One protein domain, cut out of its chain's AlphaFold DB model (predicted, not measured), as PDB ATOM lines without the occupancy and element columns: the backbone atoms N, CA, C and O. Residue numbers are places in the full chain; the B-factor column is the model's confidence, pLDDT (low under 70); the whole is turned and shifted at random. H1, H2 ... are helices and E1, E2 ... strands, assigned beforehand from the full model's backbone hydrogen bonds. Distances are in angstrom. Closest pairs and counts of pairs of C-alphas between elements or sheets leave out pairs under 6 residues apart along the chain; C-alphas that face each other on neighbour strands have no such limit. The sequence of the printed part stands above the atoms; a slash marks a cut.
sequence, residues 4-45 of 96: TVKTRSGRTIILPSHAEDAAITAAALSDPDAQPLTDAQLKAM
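What this domain is: This is residues 4 to 45 of the 96 residues of an uncharacterized protein of Polaromonas sp. CG9_12 (UniProt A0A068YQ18). What shape does the backbone draw? It draws an open arch: a small two-stranded hairpin, E1 and E2, makes one leg, the longer helix H1 is the crosspiece, and the short helix H2 makes the other leg, with few contacts between these parts. What is it made of? The printed part has 42 residues, with two named strands and two named helices in the order E1, E2, H1, H2; the sheet has the order E1 - E2 and is antiparallel, and the class is mixed, helices and strands. How large and how tight is it? It is extended, with a radius of gyration of the C-alphas of 14.3 A and spans of 36 by 25 by 17 A.

How they stand to each other: How do the first two strands stand to each other? E1, residues 4 to 6, and E2, residues 12 to 15, are antiparallel neighbours and form a hairpin, with 142 degrees between their directions. The C-alphas of Val 5 and Ile 13, which face each other, are 5.3 A apart. N 5 and O 13 are 2.9 A apart and N 13 and O 5 are 2.8 A apart, both within hydrogen-bond range. Where do the helices stand? H1, residues 18 to 30, follows E2 after a tight link of 2 residues and is apart from E1. H2, residues 39 to 44, is apart from E1, E2 and H1. Are the helices' backbones whole? In H1 and H2 every O i to N i+4 pair is within hydrogen-bond range.

Where its parts are: Where does the hairpin begin? E1 runs from Thr 4, C-alpha at (58.704, -9.819, -21.676), to Lys 6 over 6.8 A. E2 runs from Thr 12 to Leu 15 over 9.6 A. Where are the helices? H1 runs from His 18, C-alpha at (50.555, -4.873, -31.678), to Ser 30 over 18.3 A. H2 runs from Asp 39 to Ala 44, C-alpha at (28.305, 2.060, -17.284), over 8.5 A.

The domain as a whole: Which residues are farthest apart? The C-alphas of Gly 10 and Pro 32 are the two farthest apart, at 37.1 A. Which stretches stand free? Residues 17 to 23, of which 18 to 23 belong to H1, stand free, and so do residues 38 to 45, of which 39 to 44 belong to H2. Is the printed part unbroken, and how are its elements linked? The printed part has no cut from residue 4 to residue 45. The link from E1 to E2 is tight, with 5 residues, and the link from H1 to H2 is short, with 8 residues. How confident is the model? The mean pLDDT of the printed part is 91.6, and no printed residue is under 70.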
ATOM      1  N   THR A   4      58.918  -9.146 -22.963       88.88
ATOM      2  CA  THR A   4      58.704  -9.819 -21.676       88.88
ATOM      3  C   THR A   4      58.790  -8.824 -20.526       88.88
ATOM      4  O   THR A   4      59.710  -8.013 -20.455       88.88
ATOM      5  N   VAL A   5      57.835  -8.908 -19.598       90.38
ATOM      6  CA  VAL A   5      57.777  -8.089 -18.380       90.38
ATOM      7  C   VAL A   5      57.855  -9.008 -17.164       90.38
ATOM      8  O   VAL A   5      57.159 -10.021 -17.094       90.38
ATOM      9  N   LYS A   6      58.697  -8.669 -16.183       88.38
ATOM     10  CA  LYS A   6      58.751  -9.370 -14.891       88.38
ATOM     11  C   LYS A   6      57.841  -8.682 -13.876       88.38
ATOM     12  O   LYS A   6      57.964  -7.481 -13.648       88.38
ATOM     13  N   THR A   7      56.949  -9.436 -13.238       89.06
ATOM     14  CA  THR A   7      56.122  -8.925 -12.137       89.06
ATOM     15  C   THR A   7      56.938  -8.779 -10.851       89.06
ATOM     16  O   THR A   7      57.976  -9.417 -10.671       89.06
ATOM     17  N   ARG A   8      56.417  -8.011  -9.884       84.06
ATOM     18  CA  ARG A   8      56.991  -7.892  -8.529       84.06
ATOM     19  C   ARG A   8      57.075  -9.233  -7.781       84.06
ATOM     20  O   ARG A   8      57.905  -9.380  -6.894       84.06
ATOM     21  N   SER A   9      56.237 -10.207  -8.145       86.06
ATOM     22  CA  SER A   9      56.269 -11.583  -7.624       86.06
ATOM     23  C   SER A   9      57.245 -12.509  -8.366       86.06
ATOM     24  O   SER A   9      57.292 -13.697  -8.067       86.06
ATOM     25  N   GLY A  10      58.010 -11.994  -9.336       88.31
ATOM     26  CA  GLY A  10      59.008 -12.749 -10.097       88.31
ATOM     27  C   GLY A  10      58.462 -13.526 -11.300       88.31
ATOM     28  O   GLY A  10      59.226 -14.221 -11.965       88.31
ATOM     29  N   ARG A  11      57.168 -13.410 -11.622       91.81
ATOM     30  CA  ARG A  11      56.561 -14.088 -12.776       91.81
ATOM     31  C   ARG A  11      56.918 -13.348 -14.064       91.81
ATOM     32  O   ARG A  11      56.678 -12.147 -14.173       91.81
ATOM     33  N   THR A  12      57.456 -14.063 -15.047       91.19
ATOM     34  CA  THR A  12      57.667 -13.524 -16.398       91.19
ATOM     35  C   THR A  12      56.365 -13.618 -17.187       91.19
ATOM     36  O   THR A  12      55.782 -14.696 -17.293       91.19
ATOM     37  N   ILE A  13      55.903 -12.489 -17.720       91.94
ATOM     38  CA  ILE A  13      54.726 -12.383 -18.585       91.94
ATOM     39  C   ILE A  13      55.204 -11.982 -19.977       91.94
ATOM     40  O   ILE A  13      56.022 -11.072 -20.113       91.94
ATOM     41  N   ILE A  14      54.702 -12.672 -20.997       91.75
ATOM     42  CA  ILE A  14      54.926 -12.323 -22.397       91.75
ATOM     43  C   ILE A  14      53.778 -11.406 -22.816       91.75
ATOM     44  O   ILE A  14      52.614 -11.790 -22.700       91.75
ATOM     45  N   LEU A  15      54.105 -10.186 -23.233       89.94
ATOM     46  CA  LEU A  15      53.129  -9.226 -23.722       89.94
ATOM     47  C   LEU A  15      52.922  -9.457 -25.226       89.94
ATOM     48  O   LEU A  15      53.926  -9.557 -25.948       89.94
ATOM     49  N   PRO A  16      51.670  -9.537 -25.707       91.44
ATOM     50  CA  PRO A  16      51.425  -9.603 -27.136       91.44
ATOM     51  C   PRO A  16      52.013  -8.376 -27.840       91.44
ATOM     52  O   PRO A  16      52.108  -7.280 -27.285       91.44
ATOM     53  N   SER A  17      52.467  -8.572 -29.071       93.44
ATOM     54  CA  SER A  17      52.824  -7.465 -29.953       93.44
ATOM     55  C   SER A  17      51.568  -6.798 -30.526       93.44
ATOM     56  O   SER A  17      50.512  -7.415 -30.587       93.44
ATOM     57  N   HIS A  18      51.689  -5.577 -31.057       91.69
ATOM     58  CA  HIS A  18      50.555  -4.873 -31.678       91.69
ATOM     59  C   HIS A  18      49.839  -5.672 -32.780       91.69
ATOM     60  O   HIS A  18      48.623  -5.580 -32.916       91.69
ATOM     61  N   ALA A  19      50.582  -6.450 -33.574       93.06
ATOM     62  CA  ALA A  19      49.996  -7.294 -34.612       93.06
ATOM     63  C   ALA A  19      49.184  -8.454 -34.013       93.06
ATOM     64  O   ALA A  19      48.126  -8.807 -34.529       93.06
ATOM     65  N   GLU A  20      49.659  -9.023 -32.906       92.69
ATOM     66  CA  GLU A  20      48.966 -10.094 -32.188       92.69
ATOM     67  C   GLU A  20      47.751  -9.559 -31.433       92.69
ATOM     68  O   GLU A  20      46.688 -10.165 -31.515       92.69
ATOM     69  N   ASP A  21      47.857  -8.394 -30.791       92.50
ATOM     70  CA  ASP A  21      46.722  -7.704 -30.165       92.50
ATOM     71  C   ASP A  21      45.609  -7.409 -31.178       92.50
ATOM     72  O   ASP A  21      44.429  -7.632 -30.899       92.50
ATOM     73  N   ALA A  22      45.972  -6.946 -32.380       92.38
ATOM     74  CA  ALA A  22      45.013  -6.711 -33.455       92.38
ATOM     75  C   ALA A  22      44.333  -8.014 -33.906       92.38
ATOM     76  O   ALA A  22      43.115  -8.034 -34.088       92.38
ATOM     77  N   ALA A  23      45.090  -9.109 -34.036       94.56
ATOM     78  CA  ALA A  23      44.540 -10.418 -34.383       94.56
ATOM     79  C   ALA A  23      43.602 -10.969 -33.291       94.56
ATOM     80  O   ALA A  23      42.522 -11.467 -33.604       94.56
ATOM     81  N   ILE A  24      43.972 -10.825 -32.014       92.25
ATOM     82  CA  ILE A  24      43.142 -11.210 -30.860       92.25
ATOM     83  C   ILE A  24      41.843 -10.398 -30.842       92.25
ATOM     84  O   ILE A  24      40.763 -10.958 -30.661       92.25
ATOM     85  N   THR A  25      41.935  -9.088 -31.079       93.06
ATOM     86  CA  THR A  25      40.771  -8.193 -31.114       93.06
ATOM     87  C   THR A  25      39.832  -8.546 -32.267       93.06
ATOM     88  O   THR A  25      38.622  -8.626 -32.072       93.06
ATOM     89  N   ALA A  26      40.373  -8.803 -33.461       93.19
ATOM     90  CA  ALA A  26      39.580  -9.216 -34.616       93.19
ATOM     91  C   ALA A  26      38.859 -10.551 -34.367       93.19
ATOM     92  O   ALA A  26      37.675 -10.672 -34.677       93.19
ATOM     93  N   ALA A  27      39.543 -11.523 -33.754       93.19
ATOM     94  CA  ALA A  27      38.940 -12.796 -33.369       93.19
ATOM     95  C   ALA A  27      37.796 -12.602 -32.357       93.19
ATOM     96  O   ALA A  27      36.708 -13.133 -32.565       93.19
ATOM     97  N   ALA A  28      37.998 -11.781 -31.322       93.56
ATOM     98  CA  ALA A  28      36.969 -11.486 -30.322       93.56
ATOM     99  C   ALA A  28      35.740 -10.775 -30.919       93.56
ATOM    100  O   ALA A  28      34.614 -11.056 -30.528       93.56
ATOM    101  N   LEU A  29      35.932  -9.873 -31.888       93.25
ATOM    102  CA  LEU A  29      34.822  -9.200 -32.576       93.25
ATOM    103  C   LEU A  29      34.042 -10.132 -33.510       93.25
ATOM    104  O   LEU A  29      32.862  -9.894 -33.765       93.25
ATOM    105  N   SER A  30      34.695 -11.169 -34.037       93.69
ATOM    106  CA  SER A  30      34.053 -12.144 -34.920       93.69
ATOM    107  C   SER A  30      33.163 -13.145 -34.183       93.69
ATOM    108  O   SER A  30      32.299 -13.740 -34.821       93.69
ATOM    109  N   ASP A  31      33.350 -13.310 -32.869       93.62
ATOM    110  CA  ASP A  31      32.541 -14.178 -32.012       93.62
ATOM    111  C   ASP A  31      31.282 -13.430 -31.531       93.62
ATOM    112  O   ASP A  31      31.400 -12.504 -30.725       93.62
ATOM    113  N   PRO A  32      30.068 -13.788 -31.998       92.19
ATOM    114  CA  PRO A  32      28.837 -13.106 -31.598       92.19
ATOM    115  C   PRO A  32      28.480 -13.276 -30.114       92.19
ATOM    116  O   PRO A  32      27.807 -12.407 -29.562       92.19
ATOM    117  N   ASP A  33      28.926 -14.358 -29.472       92.94
ATOM    118  CA  ASP A  33      28.564 -14.697 -28.090       92.94
ATOM    119  C   ASP A  33      29.558 -14.125 -27.063       92.94
ATOM    120  O   ASP A  33      29.252 -14.053 -25.869       92.94
ATOM    121  N   ALA A  34      30.742 -13.691 -27.509       90.06
ATOM    122  CA  ALA A  34      31.835 -13.240 -26.644       90.06
ATOM    123  C   ALA A  34      32.460 -11.899 -27.074       90.06
ATOM    124  O   ALA A  34      33.648 -11.655 -26.842       90.06
ATOM    125  N   GLN A  35      31.667 -11.007 -27.670       93.00
ATOM    126  CA  GLN A  35      32.159  -9.698 -28.099       93.00
ATOM    127  C   GLN A  35      32.718  -8.874 -26.923       93.00
ATOM    128  O   GLN A  35      32.137  -8.861 -25.830       93.00
ATOM    129  N   PRO A  36      33.821  -8.132 -27.132       92.62
ATOM    130  CA  PRO A  36      34.341  -7.221 -26.125       92.62
ATOM    131  C   PRO A  36      33.334  -6.101 -25.840       92.62
ATOM    132  O   PRO A  36      32.619  -5.628 -26.724       92.62
ATOM    133  N   LEU A  37      33.308  -5.641 -24.590       91.75
ATOM    134  CA  LEU A  37      32.482  -4.503 -24.201       91.75
ATOM    135  C   LEU A  37      32.948  -3.232 -24.915       91.75
ATOM    136  O   LEU A  37      34.142  -2.959 -25.015       91.75
ATOM    137  N   THR A  38      31.987  -2.411 -25.327       92.38
ATOM    138  CA  THR A  38      32.269  -1.039 -25.763       92.38
ATOM    139  C   THR A  38      32.692  -0.171 -24.578       92.38
ATOM    140  O   THR A  38      32.284  -0.412 -23.439       92.38
ATOM    141  N   ASP A  39      33.421   0.912 -24.843       91.44
ATOM    142  CA  ASP A  39      33.827   1.871 -23.805       91.44
ATOM    143  C   ASP A  39      32.633   2.435 -23.023       91.44
ATOM    144  O   ASP A  39      32.701   2.631 -21.807       91.44
ATOM    145  N   ALA A  40      31.506   2.664 -23.707       93.62
ATOM    146  CA  ALA A  40      30.278   3.150 -23.085       93.62
ATOM    147  C   ALA A  40      29.671   2.113 -22.127       93.62
ATOM    148  O   ALA A  40      29.283   2.462 -21.010       93.62
ATOM    149  N   GLN A  41      29.625   0.838 -22.533       93.44
ATOM    150  CA  GLN A  41      29.152  -0.254 -21.680       93.44
ATOM    151  C   GLN A  41      30.086  -0.472 -20.489       93.44
ATOM    152  O   GLN A  41      29.612  -0.587 -19.359       93.44
ATOM    153  N   LEU A  42      31.402  -0.456 -20.717       91.38
ATOM    154  CA  LEU A  42      32.401  -0.612 -19.665       91.38
ATOM    155  C   LEU A  42      32.299   0.520 -18.632       91.38
ATOM    156  O   LEU A  42      32.295   0.263 -17.430       91.38
ATOM    157  N   LYS A  43      32.127   1.769 -19.085       90.50
ATOM    158  CA  LYS A  43      31.927   2.938 -18.210       90.50
ATOM    159  C   LYS A  43      30.623   2.868 -17.409       90.50
ATOM    160  O   LYS A  43      30.559   3.402 -16.304       90.50
ATOM    161  N   ALA A  44      29.589   2.236 -17.957       92.44
ATOM    162  CA  ALA A  44      28.305   2.060 -17.284       92.44
ATOM    163  C   ALA A  44      28.314   0.931 -16.234       92.44
ATOM    164  O   ALA A  44      27.389   0.850 -15.419       92.44
ATOM    165  N   MET A  45      29.337   0.067 -16.216       89.62
ATOM    166  CA  MET A  45      29.431  -1.001 -15.226       89.62
ATOM    167  C   MET A  45      29.580  -0.434 -13.814       89.62
ATOM    168  O   MET A  45      30.407   0.433 -13.529       89.62
TER     169      MET A  45